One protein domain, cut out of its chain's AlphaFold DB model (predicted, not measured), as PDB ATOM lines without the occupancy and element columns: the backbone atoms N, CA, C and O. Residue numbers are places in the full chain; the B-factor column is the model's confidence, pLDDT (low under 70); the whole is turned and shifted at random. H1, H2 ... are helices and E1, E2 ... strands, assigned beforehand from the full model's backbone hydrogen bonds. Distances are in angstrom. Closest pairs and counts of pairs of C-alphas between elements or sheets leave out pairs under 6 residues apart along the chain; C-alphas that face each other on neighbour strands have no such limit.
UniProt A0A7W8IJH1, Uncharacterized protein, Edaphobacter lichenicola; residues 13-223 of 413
ATOM      1  N   PHE A  13     203.202 250.963 170.202       95.25
ATOM      2  CA  PHE A  13     202.512 251.403 171.423       95.25
ATOM      3  C   PHE A  13     202.405 250.331 172.508       95.25
ATOM      4  O   PHE A  13     202.179 250.675 173.664       95.25
ATOM      5  N   GLU A  14     202.511 249.052 172.140       95.44
ATOM      6  CA  GLU A  14     202.479 247.946 173.103       95.44
ATOM      7  C   GLU A  14     203.810 247.872 173.867       95.44
ATOM      8  O   GLU A  14     203.862 247.476 175.026       95.44
ATOM      9  N   ASN A  15     204.903 248.296 173.228       96.00
ATOM     10  CA  ASN A  15     206.240 248.259 173.806       96.00
ATOM     11  C   ASN A  15     206.636 249.574 174.510       96.00
ATOM     12  O   ASN A  15     207.446 249.546 175.432       96.00
ATOM     13  N   PHE A  16     206.142 250.730 174.059       95.56
ATOM     14  CA  PHE A  16     206.447 252.035 174.661       95.56
ATOM     15  C   PHE A  16     205.373 253.076 174.322       95.56
ATOM     16  O   PHE A  16     204.871 253.112 173.198       95.56
ATOM     17  N   ILE A  17     205.051 253.970 175.261       94.31
ATOM     18  CA  ILE A  17     204.045 255.029 175.024       94.31
ATOM     19  C   ILE A  17     204.639 256.274 174.376       94.31
ATOM     20  O   ILE A  17     203.939 257.004 173.675       94.31
ATOM     21  N   THR A  18     205.939 256.494 174.558       96.19
ATOM     22  CA  THR A  18     206.676 257.595 173.943       96.19
ATOM     23  C   THR A  18     208.176 257.314 173.968       96.19
ATOM     24  O   THR A  18     208.673 256.426 174.663       96.19
ATOM     25  N   PHE A  19     208.910 258.080 173.177       97.25
ATOM     26  CA  PHE A  19     210.348 258.247 173.324       97.25
ATOM     27  C   PHE A  19     210.668 259.733 173.245       97.25
ATOM     28  O   PHE A  19     209.924 260.491 172.617       97.25
ATOM     29  N   TRP A  20     211.798 260.164 173.798       97.00
ATOM     30  CA  TRP A  20     212.160 261.578 173.754       97.00
ATOM     31  C   TRP A  20     213.635 261.854 173.540       97.00
ATOM     32  O   TRP A  20     214.509 261.020 173.771       97.00
ATOM     33  N   LEU A  21     213.882 263.081 173.091       95.81
ATOM     34  CA  LEU A  21     215.174 263.753 173.146       95.81
ATOM     35  C   LEU A  21     215.083 264.847 174.205       95.81
ATOM     36  O   LEU A  21     214.109 265.600 174.212       95.81
ATOM     37  N   SER A  22     216.073 264.942 175.085       95.44
ATOM     38  CA  SER A  22     215.992 265.823 176.251       95.44
ATOM     39  C   SER A  22     217.132 266.830 176.367       95.44
ATOM     40  O   SER A  22     218.117 266.778 175.623       95.44
ATOM     41  N   MET A  23     216.945 267.784 177.283       96.25
ATOM     42  CA  MET A  23     217.932 268.784 177.689       96.25
ATOM     43  C   MET A  23     217.601 269.316 179.092       96.25
ATOM     44  O   MET A  23     216.428 269.490 179.426       96.25
ATOM     45  N   ALA A  24     218.616 269.625 179.898       97.31
ATOM     46  CA  ALA A  24     218.426 270.386 181.133       97.31
ATOM     47  C   ALA A  24     218.180 271.868 180.805       97.31
ATOM     48  O   ALA A  24     218.918 272.467 180.017       97.31
ATOM     49  N   LEU A  25     217.150 272.461 181.404       98.19
ATOM     50  CA  LEU A  25     216.741 273.848 181.178       98.19
ATOM     51  C   LEU A  25     216.816 274.650 182.478       98.19
ATOM     52  O   LEU A  25     216.634 274.106 183.561       98.19
ATOM     53  N   CYS A  26     217.024 275.960 182.390       98.06
ATOM     54  CA  CYS A  26     216.917 276.839 183.545       98.06
ATOM     55  C   CYS A  26     215.464 276.974 184.013       98.06
ATOM     56  O   CYS A  26     214.610 277.405 183.240       98.06
ATOM     57  N   ASP A  27     215.217 276.736 185.303       97.94
ATOM     58  CA  ASP A  27     214.003 277.183 185.995       97.94
ATOM     59  C   ASP A  27     214.317 277.465 187.475       97.94
ATOM     60  O   ASP A  27     214.376 276.540 188.288       97.94
ATOM     61  N   PRO A  28     214.496 278.740 187.868       96.50
ATOM     62  CA  PRO A  28     214.868 279.097 189.237       96.50
ATOM     63  C   PRO A  28     213.879 278.657 190.326       96.50
ATOM     64  O   PRO A  28     214.243 278.670 191.505       96.50
ATOM     65  N   ASN A  29     212.640 278.312 189.962       96.25
ATOM     66  CA  ASN A  29     211.604 277.896 190.904       96.25
ATOM     67  C   ASN A  29     211.482 276.376 191.064       96.25
ATOM     68  O   ASN A  29     210.723 275.943 191.929       96.25
ATOM     69  N   SER A  30     212.243 275.600 190.295       96.62
ATOM     70  CA  SER A  30     212.109 274.149 190.196       96.62
ATOM     71  C   SER A  30     213.295 273.412 190.824       96.62
ATOM     72  O   SER A  30     214.451 273.799 190.643       96.62
ATOM     73  N   GLY A  31     213.002 272.323 191.540       93.62
ATOM     74  CA  GLY A  31     213.967 271.364 192.080       93.62
ATOM     75  C   GLY A  31     213.983 271.245 193.607       93.62
ATOM     76  O   GLY A  31     213.494 272.108 194.337       93.62
ATOM     77  N   PHE A  32     214.602 270.166 194.115       89.94
ATOM     78  CA  PHE A  32     214.914 270.016 195.551       89.94
ATOM     79  C   PHE A  32     215.834 271.129 196.053       89.94
ATOM     80  O   PHE A  32     215.760 271.544 197.211       89.94
ATOM     81  N   VAL A  33     216.696 271.608 195.158       83.81
ATOM     82  CA  VAL A  33     217.444 272.839 195.329       83.81
ATOM     83  C   VAL A  33     216.932 273.846 194.311       83.81
ATOM     84  O   VAL A  33     216.797 273.526 193.137       83.81
ATOM     85  N   ARG A  34     216.646 275.059 194.782       90.06
ATOM     86  CA  ARG A  34     216.191 276.186 193.967       90.06
ATOM     87  C   ARG A  34     217.187 277.324 194.077       90.06
ATOM     88  O   ARG A  34     217.761 277.554 195.146       90.06
ATOM     89  N   GLY A  35     217.356 278.066 192.994       92.56
ATOM     90  CA  GLY A  35     218.270 279.195 192.963       92.56
ATOM     91  C   GLY A  35     218.464 279.770 191.566       92.56
ATOM     92  O   GLY A  35     217.899 279.262 190.598       92.56
ATOM     93  N   PRO A  36     219.248 280.856 191.452       95.44
ATOM     94  CA  PRO A  36     219.545 281.467 190.167       95.44
ATOM     95  C   PRO A  36     220.129 280.450 189.188       95.44
ATOM     96  O   PRO A  36     221.026 279.690 189.546       95.44
ATOM     97  N   CYS A  37     219.653 280.503 187.950       96.31
ATOM     98  CA  CYS A  37     220.192 279.748 186.832       96.31
ATOM     99  C   CYS A  37     220.652 280.733 185.759       96.31
ATOM    100  O   CYS A  37     219.959 281.713 185.475       96.31
ATOM    101  N   ILE A  38     221.848 280.515 185.221       97.00
ATOM    102  CA  ILE A  38     222.431 281.335 184.160       97.00
ATOM    103  C   ILE A  38     222.272 280.553 182.853       97.00
ATOM    104  O   ILE A  38     222.971 279.555 182.713       97.00
ATOM    105  N   PRO A  39     221.408 280.971 181.914       97.12
ATOM    106  CA  PRO A  39     221.261 280.289 180.632       97.12
ATOM    107  C   PRO A  39     222.597 280.021 179.936       97.12
ATOM    108  O   PRO A  39     223.513 280.847 180.027       97.12
ATOM    109  N   ASP A  40     222.691 278.868 179.272       95.69
ATOM    110  CA  ASP A  40     223.848 278.429 178.487       95.69
ATOM    111  C   ASP A  40     225.164 278.557 179.273       95.69
ATOM    112  O   ASP A  40     226.141 279.161 178.816       95.69
ATOM    113  N   SER A  41     225.197 278.064 180.522       96.31
ATOM    114  CA  SER A  41     226.366 278.263 181.378       96.31
ATOM    115  C   SER A  41     226.779 277.060 182.206       96.31
ATOM    116  O   SER A  41     226.165 276.670 183.193       96.31
ATOM    117  N   ASP A  42     227.994 276.605 181.930       95.69
ATOM    118  CA  ASP A  42     228.734 275.635 182.735       95.69
ATOM    119  C   ASP A  42     229.149 276.129 184.134       95.69
ATOM    120  O   ASP A  42     229.818 275.397 184.872       95.69
ATOM    121  N   LYS A  43     228.801 277.375 184.485       96.00
ATOM    122  CA  LYS A  43     228.943 277.929 185.838       96.00
ATOM    123  C   LYS A  43     227.787 277.544 186.755       96.00
ATOM    124  O   LYS A  43     227.929 277.715 187.967       96.00
ATOM    125  N   ASN A  44     226.670 277.072 186.201       96.00
ATOM    126  CA  ASN A  44     225.597 276.518 187.010       96.00
ATOM    127  C   ASN A  44     226.115 275.300 187.770       96.00
ATOM    128  O   ASN A  44     226.916 274.511 187.268       96.00
ATOM    129  N   ASN A  45     225.680 275.185 189.019       91.94
ATOM    130  CA  ASN A  45     225.978 274.038 189.854       91.94
ATOM    131  C   ASN A  45     224.644 273.349 190.173       91.94
ATOM    132  O   ASN A  45     223.835 273.981 190.865       91.94
ATOM    133  N   PRO A  46     224.439 272.085 189.746       88.69
ATOM    134  CA  PRO A  46     223.204 271.335 189.990       88.69
ATOM    135  C   PRO A  46     222.785 271.283 191.464       88.69
ATOM    136  O   PRO A  46     221.618 271.102 191.781       88.69
ATOM    137  N   THR A  47     223.719 271.468 192.403       88.75
ATOM    138  CA  THR A  47     223.410 271.498 193.838       88.75
ATOM    139  C   THR A  47     222.941 272.869 194.338       88.75
ATOM    140  O   THR A  47     222.935 273.089 195.548       88.75
ATOM    141  N   SER A  48     222.679 273.837 193.457       92.44
ATOM    142  CA  SER A  48     222.316 275.218 193.827       92.44
ATOM    143  C   SER A  48     221.478 275.969 192.789       92.44
ATOM    144  O   SER A  48     220.787 276.912 193.166       92.44
ATOM    145  N   ALA A  49     221.550 275.589 191.513       95.44
ATOM    146  CA  ALA A  49     220.698 276.128 190.461       95.44
ATOM    147  C   ALA A  49     219.343 275.407 190.460       95.44
ATOM    148  O   ALA A  49     219.275 274.221 190.784       95.44
ATOM    149  N   GLY A  50     218.281 276.143 190.127       96.38
ATOM    150  CA  GLY A  50     216.996 275.540 189.794       96.38
ATOM    151  C   GLY A  50     216.971 275.098 188.330       96.38
ATOM    152  O   GLY A  50     217.450 275.827 187.453       96.38
ATOM    153  N   SER A  51     216.386 273.931 188.079       96.94
ATOM    154  CA  SER A  51     216.420 273.261 186.776       96.94
ATOM    155  C   SER A  51     215.031 272.788 186.372       96.94
ATOM    156  O   SER A  51     214.278 272.300 187.208       96.94
ATOM    157  N   ALA A  52     214.717 272.834 185.087       97.56
ATOM    158  CA  ALA A  52     213.613 272.118 184.463       97.56
ATOM    159  C   ALA A  52     214.162 271.047 183.508       97.56
ATOM    160  O   ALA A  52     215.356 271.028 183.188       97.56
ATOM    161  N   PHE A  53     213.306 270.137 183.054       97.56
ATOM    162  CA  PHE A  53     213.689 269.053 182.157       97.56
ATOM    163  C   PHE A  53     212.864 269.090 180.874       97.56
ATOM    164  O   PHE A  53     211.640 268.982 180.918       97.56
ATOM    165  N   LEU A  54     213.536 269.280 179.736       98.06
ATOM    166  CA  LEU A  54     212.925 269.173 178.415       98.06
ATOM    167  C   LEU A  54     212.762 267.707 178.041       98.06
ATOM    168  O   LEU A  54     213.749 266.978 177.996       98.06
ATOM    169  N   GLU A  55     211.571 267.338 177.601       97.19
ATOM    170  CA  GLU A  55     211.303 266.096 176.893       97.19
ATOM    171  C   GLU A  55     210.626 266.428 175.560       97.19
ATOM    172  O   GLU A  55     209.451 266.785 175.475       97.19
ATOM    173  N   MET A  56     211.381 266.330 174.470       97.12
ATOM    174  CA  MET A  56     210.815 266.379 173.129       97.12
ATOM    175  C   MET A  56     210.280 264.993 172.772       97.12
ATOM    176  O   MET A  56     210.995 264.169 172.195       97.12
ATOM    177  N   GLN A  57     209.036 264.750 173.168       97.81
ATOM    178  CA  GLN A  57     208.368 263.457 173.109       97.81
ATOM    179  C   GLN A  57     207.790 263.140 171.719       97.81
ATOM    180  O   GLN A  57     207.301 264.033 171.021       97.81
ATOM    181  N   PHE A  58     207.815 261.862 171.335       98.50
ATOM    182  CA  PHE A  58     207.251 261.312 170.101       98.50
ATOM    183  C   PHE A  58     206.324 260.140 170.407       98.50
ATOM    184  O   PHE A  58     206.745 259.148 170.998       98.50
ATOM    185  N   TYR A  59     205.103 260.205 169.886       98.19
ATOM    186  CA  TYR A  59     204.053 259.251 170.218       98.19
ATOM    187  C   TYR A  59     203.725 258.315 169.057       98.19
ATOM    188  O   TYR A  59     203.561 258.790 167.919       98.19
ATOM    189  N   PRO A  60     203.596 257.003 169.322       97.38
ATOM    190  CA  PRO A  60     203.238 256.024 168.311       97.38
ATOM    191  C   PRO A  60     201.789 256.210 167.841       97.38
ATOM    192  O   PRO A  60     200.931 256.652 168.612       97.38
ATOM    193  N   PRO A  61     201.478 255.854 166.584       96.62
ATOM    194  CA  PRO A  61     200.102 255.765 166.110       96.62
ATOM    195  C   PRO A  61     199.365 254.566 166.726       96.62
ATOM    196  O   PRO A  61     199.989 253.604 167.167       96.62
ATOM    197  N   GLY A  62     198.031 254.579 166.658       94.25
ATOM    198  CA  GLY A  62     197.211 253.372 166.848       94.25
ATOM    199  C   GLY A  62     196.181 253.423 167.977       94.25
ATOM    200  O   GLY A  62     195.200 252.681 167.891       94.25
ATOM    201  N   ASN A  63     196.343 254.321 168.955       93.19
ATOM    202  CA  ASN A  63     195.442 254.506 170.101       93.19
ATOM    203  C   ASN A  63     195.035 255.981 170.309       93.19
ATOM    204  O   ASN A  63     195.481 256.634 171.257       93.19
ATOM    205  N   PRO A  64     194.239 256.559 169.389       94.69
ATOM    206  CA  PRO A  64     193.623 257.863 169.587       94.69
ATOM    207  C   PRO A  64     192.324 257.771 170.415       94.69
ATOM    208  O   PRO A  64     191.625 256.756 170.361       94.69
ATOM    209  N   PRO A  65     191.906 258.865 171.080       94.31
ATOM    210  CA  PRO A  65     192.491 260.203 171.008       94.31
ATOM    211  C   PRO A  65     193.542 260.461 172.095       94.31
ATOM    212  O   PRO A  65     193.392 260.003 173.226       94.31
ATOM    213  N   PHE A  66     194.539 261.284 171.761       95.06
ATOM    214  CA  PHE A  66     195.664 261.644 172.629       95.06
ATOM    215  C   PHE A  66     195.247 262.064 174.046       95.06
ATOM    216  O   PHE A  66     195.775 261.539 175.012       95.06
ATOM    217  N   ILE A  67     194.244 262.937 174.188       93.19
ATOM    218  CA  ILE A  67     193.783 263.453 175.493       93.19
ATOM    219  C   ILE A  67     193.379 262.372 176.519       93.19
ATOM    220  O   ILE A  67     193.366 262.641 177.715       93.19
ATOM    221  N   THR A  68     193.033 261.161 176.078       90.44
ATOM    222  CA  THR A  68     192.658 260.043 176.970       90.44
ATOM    223  C   THR A  68     193.493 258.780 176.770       90.44
ATOM    224  O   THR A  68     193.283 257.801 177.480       90.44
ATOM    225  N   GLN A  69     194.353 258.759 175.755       92.25
ATOM    226  CA  GLN A  69     195.184 257.619 175.370       92.25
ATOM    227  C   GLN A  69     196.580 258.167 175.053       92.25
ATOM    228  O   GLN A  69     197.101 258.940 175.847       92.25
ATOM    229  N   ILE A  70     197.193 257.798 173.924       92.75
ATOM    230  CA  ILE A  70     198.576 258.206 173.628       92.75
ATOM    231  C   ILE A  70     198.794 258.682 172.190       92.75
ATOM    232  O   ILE A  70     199.796 259.327 171.907       92.75
ATOM    233  N   SER A  71     197.891 258.377 171.251       95.94
ATOM    234  CA  SER A  71     198.131 258.653 169.830       95.94
ATOM    235  C   SER A  71     197.344 259.854 169.329       95.94
ATOM    236  O   SER A  71     196.164 260.039 169.636       95.94
ATOM    237  N   CYS A  72     197.967 260.638 168.450       96.62
ATOM    238  CA  CYS A  72     197.269 261.705 167.740       96.62
ATOM    239  C   CYS A  72     196.258 261.166 166.719       96.62
ATOM    240  O   CYS A  72     195.160 261.708 166.598       96.62
ATOM    241  N   ASP A  73     196.605 260.091 166.004       96.12
ATOM    242  CA  ASP A  73     195.688 259.357 165.134       96.12
ATOM    243  C   ASP A  73     196.087 257.870 164.989       96.12
ATOM    244  O   ASP A  73     196.887 257.332 165.759       96.12
ATOM    245  N   LEU A  74     195.472 257.171 164.031       95.81
ATOM    246  CA  LEU A  74     195.677 255.738 163.799       95.81
ATOM    247  C   LEU A  74     196.939 255.386 163.007       95.81
ATOM    248  O   LEU A  74     197.323 254.220 162.987       95.81
ATOM    249  N   THR A  75     197.536 256.326 162.278       96.31
ATOM    250  CA  THR A  75     198.509 256.003 161.222       96.31
ATOM    251  C   THR A  75     199.779 256.837 161.254       96.31
ATOM    252  O   THR A  75     200.783 256.400 160.689       96.31
ATOM    253  N   HIS A  76     199.766 257.993 161.905       98.12
ATOM    254  CA  HIS A  76     200.873 258.930 161.951       98.12
ATOM    255  C   HIS A  76     201.450 259.049 163.358       98.12
ATOM    256  O   HIS A  76     200.740 259.068 164.361       98.12
ATOM    257  N   TRP A  77     202.767 259.200 163.398       98.56
ATOM    258  CA  TRP A  77     203.471 259.679 164.572       98.56
ATOM    259  C   TRP A  77     203.186 261.165 164.757       98.56
ATOM    260  O   TRP A  77     203.072 261.916 163.784       98.56
ATOM    261  N   CYS A  78     203.157 261.607 166.004       98.31
ATOM    262  CA  CYS A  78     203.175 263.021 166.347       98.31
ATOM    263  C   CYS A  78     204.221 263.280 167.426       98.31
ATOM    264  O   CYS A  78     204.794 262.345 167.983       98.31
ATOM    265  N   ALA A  79     204.506 264.551 167.678       98.56
ATOM    266  CA  ALA A  79     205.482 264.950 168.676       98.56
ATOM    267  C   ALA A  79     205.003 266.164 169.460       98.56
ATOM    268  O   ALA A  79     204.194 266.962 168.969       98.56
ATOM    269  N   SER A  80     205.554 266.330 170.652       97.94
ATOM    270  CA  SER A  80     205.283 267.459 171.534       97.94
ATOM    271  C   SER A  80     206.540 267.903 172.268       97.94
ATOM    272  O   SER A  80     207.514 267.161 172.374       97.94
ATOM    273  N   LEU A  81     206.502 269.133 172.755       97.56
ATOM    274  CA  LEU A  81     207.475 269.713 173.656       97.56
ATOM    275  C   LEU A  81     206.874 269.648 175.067       97.56
ATOM    276  O   LEU A  81     205.860 270.303 175.328       97.56
ATOM    277  N   HIS A  82     207.483 268.844 175.939       96.62
ATOM    278  CA  HIS A  82     207.190 268.778 177.371       96.62
ATOM    279  C   HIS A  82     208.309 269.450 178.153       96.62
ATOM    280  O   HIS A  82     209.483 269.217 177.866       96.62
ATOM    281  N   ILE A  83     207.967 270.277 179.138       98.38
ATOM    282  CA  ILE A  83     208.945 270.781 180.110       98.38
ATOM    283  C   ILE A  83     208.412 270.522 181.507       98.38
ATOM    284  O   ILE A  83     207.391 271.104 181.880       98.38
ATOM    285  N   ASN A  84     209.120 269.675 182.246       97.31
ATOM    286  CA  ASN A  84     208.795 269.292 183.612       97.31
ATOM    287  C   ASN A  84     209.598 270.141 184.610       97.31
ATOM    288  O   ASN A  84     210.797 270.365 184.408       97.31
ATOM    289  N   SER A  85     208.944 270.590 185.680       97.06
ATOM    290  CA  SER A  85     209.519 271.345 186.804       97.06
ATOM    291  C   SER A  85     209.082 270.719 188.130       97.06
ATOM    292  O   SER A  85     207.929 270.329 188.256       97.06
ATOM    293  N   LEU A  86     209.961 270.609 189.133       96.38
ATOM    294  CA  LEU A  86     209.663 269.975 190.423       96.38
ATOM    295  C   LEU A  86     209.418 270.988 191.549       96.38
ATOM    296  O   LEU A  86     210.349 271.582 192.100       96.38
ATOM    297  N   GLU A  87     208.172 271.064 192.014       95.56
ATOM    298  CA  GLU A  87     207.748 272.092 192.972       95.56
ATOM    299  C   GLU A  87     207.971 271.672 194.429       95.56
ATOM    300  O   GLU A  87     207.055 271.277 195.163       95.56
ATOM    301  N   ASN A  88     209.225 271.792 194.868       95.12
ATOM    302  CA  ASN A  88     209.605 271.663 196.270       95.12
ATOM    303  C   ASN A  88     209.444 273.000 197.017       95.12
ATOM    304  O   ASN A  88     210.082 274.003 196.693       95.12
ATOM    305  N   MET A  89     208.598 273.015 198.044       94.69
ATOM    306  CA  MET A  89     208.309 274.194 198.862       94.69
ATOM    307  C   MET A  89     209.512 274.650 199.701       94.69
ATOM    308  O   MET A  89     210.482 273.930 199.919       94.69
ATOM    309  N   ASP A  90     209.443 275.854 200.273       93.62
ATOM    310  CA  ASP A  90     210.516 276.396 201.136       93.62
ATOM    311  C   ASP A  90     210.751 275.558 202.406       93.62
ATOM    312  O   ASP A  90     211.790 275.670 203.056       93.62
ATOM    313  N   ASN A  91     209.791 274.704 202.766       93.06
ATOM    314  CA  ASN A  91     209.887 273.783 203.895       93.06
ATOM    315  C   ASN A  91     210.517 272.420 203.539       93.06
ATOM    316  O   ASN A  91     210.562 271.548 204.408       93.06
ATOM    317  N   GLY A  92     210.978 272.229 202.298       91.56
ATOM    318  CA  GLY A  92     211.630 271.006 201.824       91.56
ATOM    319  C   GLY A  92     210.683 269.895 201.360       91.56
ATOM    320  O   GLY A  92     211.159 268.858 200.896       91.56
ATOM    321  N   ASN A  93     209.363 270.079 201.477       94.75
ATOM    322  CA  ASN A  93     208.374 269.101 201.019       94.75
ATOM    323  C   ASN A  93     207.877 269.434 199.610       94.75
ATOM    324  O   ASN A  93     207.730 270.604 199.255       94.75
ATOM    325  N   LEU A  94     207.526 268.406 198.839       95.62
ATOM    326  CA  LEU A  94     206.817 268.582 197.572       95.62
ATOM    327  C   LEU A  94     205.434 269.193 197.816       95.62
ATOM    328  O   LEU A  94     204.757 268.847 198.791       95.62
ATOM    329  N   ASN A  95     205.013 270.112 196.948       95.44
ATOM    330  CA  ASN A  95     203.676 270.685 197.022       95.44
ATOM    331  C   ASN A  95     202.656 269.730 196.390       95.44
ATOM    332  O   ASN A  95     202.644 269.600 195.168       95.44
ATOM    333  N   PRO A  96     201.744 269.106 197.156       94.81
ATOM    334  CA  PRO A  96     200.820 268.110 196.609       94.81
ATOM    335  C   PRO A  96     199.814 268.683 195.597       94.81
ATOM    336  O   PRO A  96     199.138 267.917 194.923       94.81
ATOM    337  N   ASN A  97     199.683 270.011 195.489       95.31
ATOM    338  CA  ASN A  97     198.768 270.646 194.534       95.31
ATOM    339  C   ASN A  97     199.403 270.908 193.161       95.31
ATOM    340  O   ASN A  97     198.693 271.274 192.229       95.31
ATOM    341  N   CYS A  98     200.726 270.790 193.051       94.81
ATOM    342  CA  CYS A  98     201.468 271.045 191.818       94.81
ATOM    343  C   CYS A  98     202.808 270.303 191.808       94.81
ATOM    344  O   CYS A  98     203.807 270.845 191.360       94.81
ATOM    345  N   THR A  99     202.856 269.086 192.357       93.94
ATOM    346  CA  THR A  99     204.079 268.279 192.297       93.94
ATOM    347  C   THR A  99     204.365 267.975 190.837       93.94
ATOM    348  O   THR A  99     203.463 267.502 190.156       93.94
ATOM    349  N   GLU A 100     205.593 268.258 190.406       93.56
ATOM    350  CA  GLU A 100     206.055 268.001 189.042       93.56
ATOM    351  C   GLU A 100     205.145 268.631 187.970       93.56
ATOM    352  O   GLU A 100     204.348 267.957 187.321       93.56
ATOM    353  N   THR A 101     205.190 269.959 187.822       95.94
ATOM    354  CA  THR A 101     204.362 270.625 186.813       95.94
ATOM    355  C   THR A 101     204.915 270.438 185.410       95.94
ATOM    356  O   THR A 101     206.117 270.542 185.182       95.94
ATOM    357  N   THR A 102     204.015 270.233 184.448       96.25
ATOM    358  CA  THR A 102     204.367 270.027 183.042       96.25
ATOM    359  C   THR A 102     203.809 271.150 182.177       96.25
ATOM    360  O   THR A 102     202.611 271.444 182.196       96.25
ATOM    361  N   ASN A 103     204.677 271.757 181.370       98.50
ATOM    362  CA  ASN A 103     204.267 272.520 180.196       98.50
ATOM    363  C   ASN A 103     204.108 271.570 179.007       98.50
ATOM    364  O   ASN A 103     204.982 270.735 178.796       98.50
ATOM    365  N   PHE A 104     203.057 271.736 178.202       98.19
ATOM    366  CA  PHE A 104     202.766 270.862 177.060       98.19
ATOM    367  C   PHE A 104     202.400 271.654 175.804       98.19
ATOM    368  O   PHE A 104     201.439 272.424 175.807       98.19
ATOM    369  N   ALA A 105     203.069 271.391 174.682       98.38
ATOM    370  CA  ALA A 105     202.548 271.765 173.369       98.38
ATOM    371  C   ALA A 105     202.958 270.770 172.287       98.38
ATOM    372  O   ALA A 105     204.130 270.433 172.150       98.38
ATOM    373  N   PHE A 106     202.023 270.384 171.423       98.56
ATOM    374  CA  PHE A 106     202.368 269.677 170.190       98.56
ATOM    375  C   PHE A 106     203.328 270.490 169.315       98.56
ATOM    376  O   PHE A 106     203.255 271.717 169.268       98.56
ATOM    377  N   ILE A 107     204.163 269.805 168.537       98.62
ATOM    378  CA  ILE A 107     204.952 270.435 167.477       98.62
ATOM    379  C   ILE A 107     204.008 270.889 166.356       98.62
ATOM    380  O   ILE A 107     203.245 270.094 165.800       98.62
ATOM    381  N   GLN A 108     204.056 272.180 166.021       98.62
ATOM    382  CA  GLN A 108     203.136 272.809 165.071       98.62
ATOM    383  C   GLN A 108     203.882 273.288 163.830       98.62
ATOM    384  O   GLN A 108     205.025 273.733 163.888       98.62
ATOM    385  N   THR A 109     203.217 273.233 162.685       98.50
ATOM    386  CA  THR A 109     203.740 273.715 161.396       98.50
ATOM    387  C   THR A 109     203.894 275.238 161.340       98.50
ATOM    388  O   THR A 109     204.616 275.746 160.486       98.50
ATOM    389  N   ASP A 110     203.247 275.971 162.249       97.69
ATOM    390  CA  ASP A 110     203.313 277.431 162.374       97.69
ATOM    391  C   ASP A 110     203.907 277.915 163.710       97.69
ATOM    392  O   ASP A 110     204.036 279.123 163.912       97.69
ATOM    393  N   GLY A 111     204.296 276.997 164.603       97.06
ATOM    394  CA  GLY A 111     204.874 277.317 165.910       97.06
ATOM    395  C   GLY A 111     203.903 277.932 166.921       97.06
ATOM    396  O   GLY A 111     204.363 278.439 167.944       97.06
ATOM    397  N   ILE A 112     202.590 277.910 166.656       97.88
ATOM    398  CA  ILE A 112     201.566 278.457 167.555       97.88
ATOM    399  C   ILE A 112     200.908 277.303 168.316       97.88
ATOM    400  O   ILE A 112     200.267 276.469 167.680       97.88
ATOM    401  N   PRO A 113     201.009 277.232 169.655       98.06
ATOM    402  CA  PRO A 113     200.425 276.129 170.409       98.06
ATOM    403  C   PRO A 113     198.893 276.104 170.257       98.06
ATOM    404  O   PRO A 113     198.243 277.150 170.213       98.06
ATOM    405  N   ILE A 114     198.315 274.900 170.148       97.12
ATOM    406  CA  ILE A 114     196.875 274.698 169.884       97.12
ATOM    407  C   ILE A 114     196.019 275.318 170.995       97.12
ATOM    408  O   ILE A 114     195.031 276.005 170.733       97.12
ATOM    409  N   GLY A 115     196.424 275.050 172.231       97.31
ATOM    410  CA  GLY A 115     195.920 275.652 173.450       97.31
ATOM    411  C   GLY A 115     197.092 276.150 174.297       97.31
ATOM    412  O   GLY A 115     198.248 275.901 173.955       97.31
ATOM    413  N   PRO A 116     196.817 276.870 175.391       97.75
ATOM    414  CA  PRO A 116     197.860 277.347 176.294       97.75
ATOM    415  C   PRO A 116     198.713 276.178 176.832       97.75
ATOM    416  O   PRO A 116     198.139 275.173 177.264       97.75
ATOM    417  N   PRO A 117     200.054 276.289 176.813       97.81
ATOM    418  CA  PRO A 117     200.929 275.197 177.228       97.81
ATOM    419  C   PRO A 117     201.236 275.182 178.725       97.81
ATOM    420  O   PRO A 117     201.639 274.145 179.239       97.81
ATOM    421  N   GLY A 118     201.071 276.310 179.425       98.00
ATOM    422  CA  GLY A 118     201.461 276.443 180.826       98.00
ATOM    423  C   GLY A 118     200.571 275.656 181.797       98.00
ATOM    424  O   GLY A 118     199.345 275.688 181.635       98.00
ATOM    425  N   PRO A 119     201.135 275.034 182.852       95.88
ATOM    426  CA  PRO A 119     200.426 274.143 183.779       95.88
ATOM    427  C   PRO A 119     199.182 274.755 184.435       95.88
ATOM    428  O   PRO A 119     198.210 274.053 184.695       95.88
ATOM    429  N   ASN A 120     199.152 276.072 184.671       95.19
ATOM    430  CA  ASN A 120     197.982 276.736 185.262       95.19
ATOM    431  C   ASN A 120     196.932 277.192 184.250       95.19
ATOM    432  O   ASN A 120     195.864 277.663 184.645       95.19
ATOM    433  N   THR A 121     197.251 277.131 182.962       97.25
ATOM    434  CA  THR A 121     196.407 277.669 181.889       97.25
ATOM    435  C   THR A 121     195.954 276.614 180.899       97.25
ATOM    436  O   THR A 121     195.008 276.887 180.164       97.25
ATOM    437  N   VAL A 122     196.583 275.435 180.904       96.50
ATOM    438  CA  VAL A 122     196.274 274.302 180.035       96.50
ATOM    439  C   VAL A 122     194.780 273.973 180.033       96.50
ATOM    440  O   VAL A 122     194.073 274.104 181.033       96.50
ATOM    441  N   THR A 123     194.285 273.561 178.872       97.44
ATOM    442  CA  THR A 123     192.886 273.168 178.663       97.44
ATOM    443  C   THR A 123     192.843 271.896 177.829       97.44
ATOM    444  O   THR A 123     193.839 271.555 177.195       97.44
ATOM    445  N   ASP A 124     191.680 271.256 177.720       97.19
ATOM    446  CA  ASP A 124     191.487 270.101 176.833       97.19
ATOM    447  C   ASP A 124     191.970 270.369 175.396       97.19
ATOM    448  O   ASP A 124     192.524 269.488 174.744       97.19
ATOM    449  N   ALA A 125     191.828 271.607 174.902       96.38
ATOM    450  CA  ALA A 125     192.279 271.987 173.564       96.38
ATOM    451  C   ALA A 125     193.798 271.838 173.372       96.38
ATOM    452  O   ALA A 125     194.242 271.589 172.253       96.38
ATOM    453  N   SER A 126     194.592 271.953 174.441       97.75
ATOM    454  CA  SER A 126     196.046 271.764 174.392       97.75
ATOM    455  C   SER A 126     196.419 270.331 173.987       97.75
ATOM    456  O   SER A 126     197.469 270.138 173.384       97.75
ATOM    457  N   PHE A 127     195.528 269.357 174.222       97.31
ATOM    458  CA  PHE A 127     195.735 267.921 173.993       97.31
ATOM    459  C   PHE A 127     194.965 267.356 172.787       97.31
ATOM    460  O   PHE A 127     194.914 266.141 172.594       97.31
ATOM    461  N   ILE A 128     194.359 268.212 171.958       97.62
ATOM    462  CA  ILE A 128     193.598 267.794 170.772       97.62
ATOM    463  C   ILE A 128     194.325 268.279 169.510       97.62
ATOM    464  O   ILE A 128     194.279 269.475 169.210       97.62
ATOM    465  N   PRO A 129     194.968 267.379 168.739       97.12
ATOM    466  CA  PRO A 129     195.614 267.727 167.477       97.12
ATOM    467  C   PRO A 129     194.679 268.464 166.510       97.12
ATOM    468  O   PRO A 129     193.489 268.165 166.402       97.12
ATOM    469  N   ASN A 130     195.234 269.410 165.757       96.94
ATOM    470  CA  ASN A 130     194.521 270.201 164.755       96.94
ATOM    471  C   ASN A 130     195.230 270.130 163.385       96.94
ATOM    472  O   ASN A 130     196.242 269.453 163.218       96.94
ATOM    473  N   SER A 131     194.741 270.882 162.394       97.25
ATOM    474  CA  SER A 131     195.318 270.905 161.038       97.25
ATOM    475  C   SER A 131     196.726 271.507 160.933       97.25
ATOM    476  O   SER A 131     197.333 271.443 159.864       97.25
ATOM    477  N   ARG A 132     197.235 272.122 162.004       98.19
ATOM    478  CA  ARG A 132     198.592 272.666 162.099       98.19
ATOM    479  C   ARG A 132     199.547 271.735 162.827       98.19
ATOM    480  O   ARG A 132     200.752 271.969 162.747       98.19
ATOM    481  N   THR A 133     199.048 270.679 163.459       98.44
ATOM    482  CA  THR A 133     199.876 269.697 164.160       98.44
ATOM    483  C   THR A 133     200.711 268.921 163.154       98.44
ATOM    484  O   THR A 133     200.180 268.422 162.161       98.44
ATOM    485  N   LEU A 134     202.023 268.839 163.382       98.56
ATOM    486  CA  LEU A 134     202.898 268.059 162.518       98.56
ATOM    487  C   LEU A 134     202.622 266.564 162.727       98.56
ATOM    488  O   LEU A 134     202.927 266.010 163.783       98.56
ATOM    489  N   LEU A 135     202.086 265.919 161.695       98.50
ATOM    490  CA  LEU A 135     201.928 264.470 161.614       98.50
ATOM    491  C   LEU A 135     203.011 263.895 160.697       98.50
ATOM    492  O   LEU A 135     203.276 264.439 159.625       98.50
ATOM    493  N   MET A 136     203.639 262.803 161.125       98.44
ATOM    494  CA  MET A 136     204.751 262.150 160.428       98.44
ATOM    495  C   MET A 136     204.351 260.725 160.061       98.44
ATOM    496  O   MET A 136     203.801 259.993 160.887       98.44
ATOM    497  N   ASN A 137     204.633 260.291 158.836       98.31
ATOM    498  CA  ASN A 137     204.320 258.925 158.448       98.31
ATOM    499  C   ASN A 137     205.264 257.944 159.135       98.31
ATOM    500  O   ASN A 137     206.433 258.199 159.446       98.31
ATOM    501  N   GLN A 138     204.744 256.740 159.306       96.69
ATOM    502  CA  GLN A 138     205.538 255.594 159.693       96.69
ATOM    503  C   GLN A 138     206.707 255.373 158.729       96.69
ATOM    504  O   GLN A 138     206.546 255.310 157.504       96.69
ATOM    505  N   GLY A 139     207.901 255.190 159.293       94.56
ATOM    506  CA  GLY A 139     209.117 254.998 158.513       94.56
ATOM    507  C   GLY A 139     209.713 256.240 157.866       94.56
ATOM    508  O   GLY A 139     210.655 256.084 157.085       94.56
ATOM    509  N   ASP A 140     209.210 257.434 158.182       96.06
ATOM    510  CA  ASP A 140     209.830 258.677 157.736       96.06
ATOM    511  C   ASP A 140     211.211 258.883 158.366       96.06
ATOM    512  O   ASP A 140     211.513 258.398 159.468       96.06
ATOM    513  N   ARG A 141     212.077 259.589 157.634       94.38
ATOM    514  CA  ARG A 141     213.404 259.994 158.088       94.38
ATOM    515  C   ARG A 141     213.315 261.433 158.562       94.38
ATOM    516  O   ARG A 141     213.097 262.337 157.766       94.38
ATOM    517  N   LEU A 142     213.543 261.639 159.848       94.44
ATOM    518  CA  LEU A 142     213.450 262.956 160.458       94.44
ATOM    519  C   LEU A 142     214.840 263.531 160.720       94.44
ATOM    520  O   LEU A 142     215.794 262.798 160.985       94.44
ATOM    521  N   ARG A 143     214.936 264.858 160.690       93.50
ATOM    522  CA  ARG A 143     215.995 265.607 161.361       93.50
ATOM    523  C   ARG A 143     215.368 266.387 162.503       93.50
ATOM    524  O   ARG A 143     214.472 267.193 162.275       93.50
ATOM    525  N   VAL A 144     215.882 266.161 163.703       94.25
ATOM    526  CA  VAL A 144     215.519 266.926 164.892       94.25
ATOM    527  C   VAL A 144     216.587 267.978 165.158       94.25
ATOM    528  O   VAL A 144     217.777 267.735 164.956       94.25
ATOM    529  N   THR A 145     216.169 269.169 165.566       94.00
ATOM    530  CA  THR A 145     217.055 270.245 166.010       94.00
ATOM    531  C   THR A 145     216.499 270.829 167.298       94.00
ATOM    532  O   THR A 145     215.341 271.237 167.325       94.00
ATOM    533  N   ILE A 146     217.328 270.865 168.336       94.62
ATOM    534  CA  ILE A 146     217.056 271.552 169.598       94.62
ATOM    535  C   ILE A 146     218.110 272.652 169.708       94.62
ATOM    536  O   ILE A 146     219.299 272.363 169.575       94.62
ATOM    537  N   LEU A 147     217.681 273.903 169.845       93.19
ATOM    538  CA  LEU A 147     218.571 275.063 169.918       93.19
ATOM    539  C   LEU A 147     217.987 276.134 170.830       93.19
ATOM    540  O   LEU A 147     216.774 276.172 171.026       93.19
ATOM    541  N   ASP A 148     218.834 277.029 171.326       96.44
ATOM    542  CA  ASP A 148     218.376 278.202 172.060       96.44
ATOM    543  C   ASP A 148     218.024 279.373 171.129       96.44
ATOM    544  O   ASP A 148     218.765 279.692 170.191       96.44
ATOM    545  N   VAL A 149     216.884 280.018 171.383       97.38
ATOM    546  CA  VAL A 149     216.479 281.263 170.721       97.38
ATOM    547  C   VAL A 149     216.629 282.411 171.720       97.38
ATOM    548  O   VAL A 149     215.945 282.402 172.738       97.38
ATOM    549  N   PRO A 150     217.428 283.451 171.434       96.31
ATOM    550  CA  PRO A 150     217.658 284.527 172.394       96.31
ATOM    551  C   PRO A 150     216.394 285.300 172.808       96.31
ATOM    552  O   PRO A 150     215.583 285.692 171.962       96.31
ATOM    553  N   GLY A 151     216.309 285.638 174.098       96.38
ATOM    554  CA  GLY A 151     215.400 286.644 174.658       96.38
ATOM    555  C   GLY A 151     214.296 286.097 175.569       96.38
ATOM    556  O   GLY A 151     213.648 285.109 175.262       96.38
ATOM    557  N   ASP A 152     213.979 286.841 176.628       94.38
ATOM    558  CA  ASP A 152     213.155 286.354 177.754       94.38
ATOM    559  C   ASP A 152     211.628 286.439 177.539       94.38
ATOM    560  O   ASP A 152     210.843 286.262 178.470       94.38
ATOM    561  N   VAL A 153     211.187 286.801 176.329       97.06
ATOM    562  CA  VAL A 153     209.756 286.932 175.992       97.06
ATOM    563  C   VAL A 153     209.402 286.122 174.755       97.06
ATOM    564  O   VAL A 153     208.480 285.314 174.789       97.06
ATOM    565  N   LEU A 154     210.114 286.367 173.654       97.12
ATOM    566  CA  LEU A 154     209.901 285.681 172.374       97.12
ATOM    567  C   LEU A 154     210.862 284.503 172.170       97.12
ATOM    568  O   LEU A 154     210.595 283.662 171.315       97.12
ATOM    569  N   GLY A 155     211.965 284.470 172.918       97.06
ATOM    570  CA  GLY A 155     212.964 283.412 172.883       97.06
ATOM    571  C   GLY A 155     212.708 282.327 173.925       97.06
ATOM    572  O   GLY A 155     211.671 282.313 174.593       97.06
ATOM    573  N   GLY A 156     213.651 281.402 174.007       98.25
ATOM    574  CA  GLY A 156     213.595 280.147 174.740       98.25
ATOM    575  C   GLY A 156     214.077 278.996 173.857       98.25
ATOM    576  O   GLY A 156     214.331 279.166 172.660       98.25
ATOM    577  N   VAL A 157     214.153 277.799 174.425       98.12
ATOM    578  CA  VAL A 157     214.530 276.595 173.698       98.12
ATOM    579  C   VAL A 157     213.499 276.313 172.607       98.12
ATOM    580  O   VAL A 157     212.283 276.315 172.824       98.12
ATOM    581  N   MET A 158     214.000 276.093 171.399       97.69
ATOM    582  CA  MET A 158     213.223 275.716 170.234       97.69
ATOM    583  C   MET A 158     213.513 274.267 169.883       97.69
ATOM    584  O   MET A 158     214.661 273.890 169.650       97.69
ATOM    585  N   THR A 159     212.453 273.480 169.738       97.12
ATOM    586  CA  THR A 159     212.521 272.146 169.138       97.12
ATOM    587  C   THR A 159     211.922 272.194 167.741       97.12
ATOM    588  O   THR A 159     210.805 272.685 167.561       97.12
ATOM    589  N   MET A 160     212.633 271.665 166.751       97.75
ATOM    590  CA  MET A 160     212.198 271.601 165.360       97.75
ATOM    591  C   MET A 160     212.333 270.187 164.817       97.75
ATOM    592  O   MET A 160     213.351 269.522 165.015       97.75
ATOM    593  N   ILE A 161     211.325 269.770 164.061       98.31
ATOM    594  CA  ILE A 161     211.325 268.538 163.280       98.31
ATOM    595  C   ILE A 161     211.249 268.912 161.810       98.31
ATOM    596  O   ILE A 161     210.352 269.638 161.380       98.31
ATOM    597  N   GLN A 162     212.178 268.374 161.033       98.06
ATOM    598  CA  GLN A 162     212.118 268.362 159.580       98.06
ATOM    599  C   GLN A 162     211.912 266.919 159.132       98.06
ATOM    600  O   GLN A 162     212.784 266.073 159.338       98.06
ATOM    601  N   ASP A 163     210.774 266.634 158.516       97.56
ATOM    602  CA  ASP A 163     210.540 265.361 157.857       97.56
ATOM    603  C   ASP A 163     211.223 265.386 156.488       97.56
ATOM    604  O   ASP A 163     210.775 266.036 155.544       97.56
ATOM    605  N   LEU A 164     212.355 264.691 156.388       95.50
ATOM    606  CA  LEU A 164     213.162 264.634 155.173       95.50
ATOM    607  C   LEU A 164     212.533 263.735 154.101       95.50
ATOM    608  O   LEU A 164     212.957 263.800 152.948       95.50
ATOM    609  N   THR A 165     211.562 262.892 154.467       95.31
ATOM    610  CA  THR A 165     210.831 262.052 153.518       95.31
ATOM    611  C   THR A 165     209.748 262.856 152.808       95.31
ATOM    612  O   THR A 165     209.656 262.799 151.583       95.31
ATOM    613  N   THR A 166     208.936 263.614 153.553       96.69
ATOM    614  CA  THR A 166     207.811 264.375 152.973       96.69
ATOM    615  C   THR A 166     208.137 265.833 152.656       96.69
ATOM    616  O   THR A 166     207.441 266.457 151.857       96.69
ATOM    617  N   GLY A 167     209.185 266.389 153.265       96.56
ATOM    618  CA  GLY A 167     209.545 267.804 153.180       96.56
ATOM    619  C   GLY A 167     208.759 268.716 154.129       96.56
ATOM    620  O   GLY A 167     208.958 269.929 154.090       96.56
ATOM    621  N   GLN A 168     207.872 268.170 154.969       97.69
ATOM    622  CA  GLN A 168     207.157 268.944 155.984       97.69
ATOM    623  C   GLN A 168     208.066 269.296 157.165       97.69
ATOM    624  O   GLN A 168     209.058 268.624 157.449       97.69
ATOM    625  N   SER A 169     207.708 270.351 157.889       98.44
ATOM    626  CA  SER A 169     208.395 270.721 159.120       98.44
ATOM    627  C   SER A 169     207.439 271.325 160.128       98.44
ATOM    628  O   SER A 169     206.458 271.968 159.758       98.44
ATOM    629  N   GLY A 170     207.785 271.184 161.397       98.56
ATOM    630  CA  GLY A 170     207.118 271.855 162.496       98.56
ATOM    631  C   GLY A 170     208.122 272.212 163.576       98.56
ATOM    632  O   GLY A 170     209.214 271.644 163.643       98.56
ATOM    633  N   PHE A 171     207.764 273.180 164.401       98.69
ATOM    634  CA  PHE A 171     208.582 273.623 165.514       98.69
ATOM    635  C   PHE A 171     207.707 274.100 166.670       98.69
ATOM    636  O   PHE A 171     206.495 274.276 166.535       98.69
ATOM    637  N   MET A 172     208.340 274.299 167.817       98.62
ATOM    638  CA  MET A 172     207.760 274.978 168.964       98.62
ATOM    639  C   MET A 172     208.875 275.693 169.722       98.62
ATOM    640  O   MET A 172     209.989 275.175 169.794       98.62
ATOM    641  N   VAL A 173     208.578 276.880 170.254       98.44
ATOM    642  CA  VAL A 173     209.490 277.650 171.115       98.44
ATOM    643  C   VAL A 173     208.874 277.733 172.504       98.44
ATOM    644  O   VAL A 173     207.733 278.189 172.634       98.44
ATOM    645  N   ALA A 174     209.626 277.312 173.520       98.44
ATOM    646  CA  ALA A 174     209.223 277.325 174.923       98.44
ATOM    647  C   ALA A 174     209.324 278.729 175.544       98.44
ATOM    648  O   ALA A 174     210.119 278.976 176.451       98.44
ATOM    649  N   SER A 175     208.551 279.672 175.000       98.62
ATOM    650  CA  SER A 175     208.633 281.095 175.332       98.62
ATOM    651  C   SER A 175     207.476 281.592 176.195       98.62
ATOM    652  O   SER A 175     206.339 281.113 176.094       98.62
ATOM    653  N   ALA A 176     207.731 282.656 176.960       98.62
ATOM    654  CA  ALA A 176     206.698 283.359 177.716       98.62
ATOM    655  C   ALA A 176     205.568 283.886 176.807       98.62
ATOM    656  O   ALA A 176     204.403 283.917 177.211       98.62
ATOM    657  N   HIS A 177     205.894 284.283 175.572       98.06
ATOM    658  CA  HIS A 177     204.925 284.707 174.558       98.06
ATOM    659  C   HIS A 177     204.002 283.572 174.111       98.06
ATOM    660  O   HIS A 177     202.801 283.788 173.956       98.06
ATOM    661  N   ASN A 178     204.540 282.363 173.935       98.25
ATOM    662  CA  ASN A 178     203.741 281.183 173.604       98.25
ATOM    663  C   ASN A 178     202.952 280.644 174.809       98.25
ATOM    664  O   ASN A 178     202.186 279.699 174.658       98.25
ATOM    665  N   GLY A 179     203.087 281.265 175.986       98.25
ATOM    666  CA  GLY A 179     202.312 280.938 177.179       98.25
ATOM    667  C   GLY A 179     202.911 279.823 178.030       98.25
ATOM    668  O   GLY A 179     202.190 279.259 178.849       98.25
ATOM    669  N   TYR A 180     204.195 279.500 177.842       98.69
ATOM    670  CA  TYR A 180     204.938 278.626 178.754       98.69
ATOM    671  C   TYR A 180     205.098 279.305 180.107       98.69
ATOM    672  O   TYR A 180     205.175 280.533 180.165       98.69
ATOM    673  N   GLN A 181     205.121 278.531 181.194       98.56
ATOM    674  CA  GLN A 181     205.136 279.053 182.558       98.56
ATOM    675  C   GLN A 181     206.103 278.294 183.465       98.56
ATOM    676  O   GLN A 181     206.189 277.072 183.403       98.56
ATOM    677  N   THR A 182     206.755 279.041 184.355       98.06
ATOM    678  CA  THR A 182     207.343 278.523 185.601       98.06
ATOM    679  C   THR A 182     206.286 278.588 186.704       98.06
ATOM    680  O   THR A 182     205.424 279.477 186.686       98.06
ATOM    681  N   THR A 183     206.355 277.688 187.681       97.50
ATOM    682  CA  THR A 183     205.376 277.579 188.768       97.50
ATOM    683  C   THR A 183     205.989 278.046 190.083       97.50
ATOM    684  O   THR A 183     207.084 277.644 190.451       97.50
ATOM    685  N   ASN A 184     205.286 278.882 190.854       97.12
ATOM    686  CA  ASN A 184     205.700 279.143 192.231       97.12
ATOM    687  C   ASN A 184     205.491 277.879 193.086       97.12
ATOM    688  O   ASN A 184     204.340 277.477 193.272       97.12
ATOM    689  N   PRO A 185     206.531 277.305 193.708       96.38
ATOM    690  CA  PRO A 185     206.415 276.010 194.369       96.38
ATOM    691  C   PRO A 185     205.594 276.056 195.657       96.38
ATOM    692  O   PRO A 185     205.073 275.038 196.094       96.38
ATOM    693  N   ASN A 186     205.420 277.227 196.274       96.06
ATOM    694  CA  ASN A 186     204.637 277.370 197.501       96.06
ATOM    695  C   ASN A 186     203.147 277.616 197.220       96.06
ATOM    696  O   ASN A 186     202.297 277.167 197.986       96.06
ATOM    697  N   THR A 187     202.815 278.341 196.148       96.56
ATOM    698  CA  THR A 187     201.431 278.760 195.852       96.56
ATOM    699  C   THR A 187     200.818 278.079 194.634       96.56
ATOM    700  O   THR A 187     199.623 278.250 194.399       96.56
ATOM    701  N   CYS A 188     201.615 277.343 193.857       96.44
ATOM    702  CA  CYS A 188     201.251 276.769 192.564       96.44
ATOM    703  C   CYS A 188     200.792 277.802 191.525       96.44
ATOM    704  O   CYS A 188     200.104 277.454 190.572       96.44
ATOM    705  N   VAL A 189     201.127 279.083 191.710       97.62
ATOM    706  CA  VAL A 189     200.785 280.138 190.751       97.62
ATOM    707  C   VAL A 189     201.832 280.179 189.646       97.62
ATOM    708  O   VAL A 189     203.008 280.425 189.914       97.62
ATOM    709  N   GLY A 190     201.379 279.987 188.412       97.38
ATOM    710  CA  GLY A 190     202.196 280.051 187.209       97.38
ATOM    711  C   GLY A 190     202.476 281.480 186.768       97.38
ATOM    712  O   GLY A 190     201.632 282.372 186.888       97.38
ATOM    713  N   THR A 191     203.674 281.698 186.238       98.00
ATOM    714  CA  THR A 191     204.092 282.956 185.617       98.00
ATOM    715  C   THR A 191     204.691 282.651 184.257       98.00
ATOM    716  O   THR A 191     205.522 281.753 184.158       98.00
ATOM    717  N   ASN A 192     204.289 283.394 183.220       98.50
ATOM    718  CA  ASN A 192     204.844 283.185 181.885       98.50
ATOM    719  C   ASN A 192     206.372 283.304 181.903       98.50
ATOM    720  O   ASN A 192     206.917 284.243 182.486       98.50
ATOM    721  N   PHE A 193     207.041 282.351 181.262       98.56
ATOM    722  CA  PHE A 193     208.478 282.150 181.366       98.56
ATOM    723  C   PHE A 193     209.045 281.597 180.060       98.56
ATOM    724  O   PHE A 193     208.418 280.766 179.403       98.56
ATOM    725  N   SER A 194     210.224 282.086 179.687       98.62
ATOM    726  CA  SER A 194     211.012 281.564 178.575       98.62
ATOM    727  C   SER A 194     212.078 280.634 179.131       98.62
ATOM    728  O   SER A 194     212.950 281.070 179.878       98.62
ATOM    729  N   PHE A 195     211.995 279.354 178.784       98.69
ATOM    730  CA  PHE A 195     212.964 278.364 179.235       98.69
ATOM    731  C   PHE A 195     214.165 278.349 178.301       98.69
ATOM    732  O   PHE A 195     213.985 278.205 177.099       98.69
ATOM    733  N   HIS A 196     215.373 278.438 178.843       98.50
ATOM    734  CA  HIS A 196     216.625 278.363 178.086       98.50
ATOM    735  C   HIS A 196     217.457 277.168 178.568       98.50
ATOM    736  O   HIS A 196     217.255 276.746 179.711       98.50
ATOM    737  N   PRO A 197     218.375 276.611 177.755       97.75
ATOM    738  CA  PRO A 197     219.286 275.566 178.212       97.75
ATOM    739  C   PRO A 197     220.024 275.977 179.485       97.75
ATOM    740  O   PRO A 197     220.471 277.115 179.625       97.75
ATOM    741  N   GLU A 198     220.148 275.055 180.436       97.62
ATOM    742  CA  GLU A 198     220.877 275.323 181.676       97.62
ATOM    743  C   GLU A 198     222.386 275.380 181.421       97.62
ATOM    744  O   GLU A 198     223.090 276.247 181.937       97.62
ATOM    745  N   PHE A 199     222.908 274.468 180.608       96.62
ATOM    746  CA  PHE A 199     224.344 274.281 180.450       96.62
ATOM    747  C   PHE A 199     224.811 274.569 179.027       96.62
ATOM    748  O   PHE A 199     224.130 274.233 178.064       96.62
ATOM    749  N   ASP A 200     226.022 275.117 178.914       92.88
ATOM    750  CA  ASP A 200     226.711 275.327 177.632       92.88
ATOM    751  C   ASP A 200     227.225 273.997 177.054       92.88
ATOM    752  O   ASP A 200     227.314 273.803 175.843       92.88
ATOM    753  N   THR A 201     227.558 273.039 177.929       91.12
ATOM    754  CA  THR A 201     228.064 271.725 177.523       91.12
ATOM    755  C   THR A 201     227.289 270.568 178.147       91.12
ATOM    756  O   THR A 201     226.714 270.660 179.232       91.12
ATOM    757  N   ALA A 202     227.344 269.410 177.490       89.94
ATOM    758  CA  ALA A 202     226.808 268.147 177.996       89.94
ATOM    759  C   ALA A 202     227.847 267.336 178.800       89.94
ATOM    760  O   ALA A 202     227.880 266.105 178.730       89.94
ATOM    761  N   LYS A 203     228.765 268.004 179.512       88.62
ATOM    762  CA  LYS A 203     229.783 267.316 180.324       88.62
ATOM    763  C   LYS A 203     229.143 266.508 181.459       88.62
ATOM    764  O   LYS A 203     228.082 266.853 181.973       88.62
ATOM    765  N   PHE A 204     229.842 265.476 181.927       86.88
ATOM    766  CA  PHE A 204     229.435 264.755 183.135       86.88
ATOM    767  C   PHE A 204     229.296 265.703 184.325       86.88
ATOM    768  O   PHE A 204     230.163 266.543 184.567       86.88
ATOM    769  N   GLY A 205     228.210 265.538 185.076       87.44
ATOM    770  CA  GLY A 205     227.849 266.439 186.167       87.44
ATOM    771  C   GLY A 205     226.891 267.558 185.762       87.44
ATOM    772  O   GLY A 205     226.274 268.126 186.650       87.44
ATOM    773  N   ASN A 206     226.712 267.847 184.469       93.38
ATOM    774  CA  ASN A 206     225.677 268.767 184.000       93.38
ATOM    775  C   ASN A 206     224.387 267.991 183.732       93.38
ATOM    776  O   ASN A 206     224.223 267.437 182.642       93.38
ATOM    777  N   PHE A 207     223.497 267.930 184.717       93.25
ATOM    778  CA  PHE A 207     222.193 267.275 184.619       93.25
ATOM    779  C   PHE A 207     221.153 267.969 185.499       93.25
ATOM    780  O   PHE A 207     221.509 268.673 186.448       93.25
ATOM    781  N   THR A 208     219.877 267.743 185.190       94.50
ATOM    782  CA  THR A 208     218.744 268.224 185.984       94.50
ATOM    783  C   THR A 208     218.774 267.578 187.366       94.50
ATOM    784  O   THR A 208     218.710 266.359 187.497       94.50
ATOM    785  N   SER A 209     218.849 268.398 188.415       88.38
ATOM    786  CA  SER A 209     219.189 267.957 189.775       88.38
ATOM    787  C   SER A 209     218.098 267.188 190.540       88.38
ATOM    788  O   SER A 209     218.264 266.830 191.707       88.38
ATOM    789  N   TRP A 210     216.960 266.945 189.917       92.06
ATOM    790  CA  TRP A 210     215.850 266.225 190.532       92.06
ATOM    791  C   TRP A 210     215.256 265.157 189.620       92.06
ATOM    792  O   TRP A 210     214.413 264.390 190.077       92.06
ATOM    793  N   ALA A 211     215.695 265.106 188.360       91.94
ATOM    794  CA  ALA A 211     215.235 264.109 187.413       91.94
ATOM    795  C   ALA A 211     215.767 262.723 187.799       91.94
ATOM    796  O   ALA A 211     216.863 262.590 188.363       91.94
ATOM    797  N   ALA A 212     215.000 261.691 187.449       89.12
ATOM    798  CA  ALA A 212     215.528 260.338 187.411       89.12
ATOM    799  C   ALA A 212     216.694 260.270 186.416       89.12
ATOM    800  O   ALA A 212     216.699 260.964 185.394       89.12
ATOM    801  N   LEU A 213     217.683 259.423 186.723       89.75
ATOM    802  CA  LEU A 213     218.902 259.258 185.921       89.75
ATOM    803  C   LEU A 213     219.714 260.559 185.778       89.75
ATOM    804  O   LEU A 213     219.328 261.632 186.238       89.75
ATOM    805  N   GLN A 214     220.890 260.493 185.155       89.50
ATOM    806  CA  GLN A 214     221.718 261.685 184.939       89.50
ATOM    807  C   GLN A 214     221.263 262.427 183.675       89.50
ATOM    808  O   GLN A 214     221.953 262.446 182.651       89.50
ATOM    809  N   ALA A 215     220.061 263.000 183.741       90.38
ATOM    810  CA  ALA A 215     219.355 263.527 182.585       90.38
ATOM    811  C   ALA A 215     219.798 264.950 182.187       90.38
ATOM    812  O   ALA A 215     219.721 265.899 182.964       90.38
ATOM    813  N   ASN A 216     220.265 265.090 180.946       93.69
ATOM    814  CA  ASN A 216     220.518 266.361 180.263       93.69
ATOM    815  C   ASN A 216     220.317 266.135 178.766       93.69
ATOM    816  O   ASN A 216     219.189 265.968 178.343       93.69
ATOM    817  N   VAL A 217     221.389 266.035 177.974       93.69
ATOM    818  CA  VAL A 217     221.307 265.659 176.562       93.69
ATOM    819  C   VAL A 217     221.248 264.137 176.466       93.69
ATOM    820  O   VAL A 217     222.286 263.473 176.476       93.69
ATOM    821  N   ASN A 218     220.042 263.570 176.392       92.81
ATOM    822  CA  ASN A 218     219.854 262.131 176.206       92.81
ATOM    823  C   ASN A 218     218.749 261.789 175.193       92.81
ATOM    824  O   ASN A 218     218.012 262.650 174.712       92.81
ATOM    825  N   PHE A 219     218.693 260.502 174.852       94.19
ATOM    826  CA  PHE A 219     217.574 259.863 174.175       94.19
ATOM    827  C   PHE A 219     217.032 258.773 175.098       94.19
ATOM    828  O   PHE A 219     217.825 257.954 175.569       94.19
ATOM    829  N   SER A 220     215.720 258.730 175.308       95.06
ATOM    830  CA  SER A 220     215.083 257.771 176.215       95.06
ATOM    831  C   SER A 220     213.816 257.161 175.622       95.06
ATOM    832  O   SER A 220     213.226 257.716 174.696       95.06
ATOM    833  N   MET A 221     213.418 256.019 176.179       96.12
ATOM    834  CA  MET A 221     212.222 255.244 175.848       96.12
ATOM    835  C   MET A 221     211.363 255.115 177.111       96.12
ATOM    836  O   MET A 221     211.896 254.694 178.135       96.12
ATOM    837  N   GLU A 222     210.064 255.417 177.038       94.38
ATOM    838  CA  GLU A 222     209.122 255.215 178.152       94.38
ATOM    839  C   GLU A 222     208.390 253.883 178.009       94.38
ATOM    840  O   GLU A 222     207.690 253.650 177.023       94.38
ATOM    841  N   LEU A 223     208.571 252.997 178.981       93.44
ATOM    842  CA  LEU A 223     208.262 251.569 178.900       93.44
ATOM    843  C   LEU A 223     207.248 251.186 179.979       93.44
ATOM    844  O   LEU A 223     207.116 251.894 180.964       93.44
TER     845      LEU A 223
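Overview. This is residues 13 to 223 of the 413 residues of an uncharacterized protein of Edaphobacter lichenicola (UniProt A0A7W8IJH1). What shape? It has little regular structure: a sandwich, the strongly twisted sheet of E1 to E5 and E11 facing antiparallel E6 E7 E8. What elements? Mostly strand, E1 to E4, H1 and E5 to E11 hold 72 of 211 printed residues. It is compact, with radius of gyration of the C-alphas 16.4 A and spans of 47, 34 and 34 A.

Arrangement. What comes first? E1, residues 18 to 26, and E2, residues 51 to 59, form an antiparallel hairpin with a long link; N 25 and O 52 are 2.9 A apart. How close are the sheets? The closest C-alphas of E3, residues 76 to 85, and E8, residues 169 to 173, are 81 and 172, 7.1 A apart.

Along the chain. Where does E1 begin? C-alpha 18 is at (206.676, 257.595, 173.943). Where does E8 end? C-alpha 173 is at (209.490, 277.650, 171.115).

Size, cuts and confidence. How large? The farthest C-alphas, 91 and 166, stand 51.8 A apart. Any cut? The printed part has no cut, and no printed residue's pLDDT is under 70.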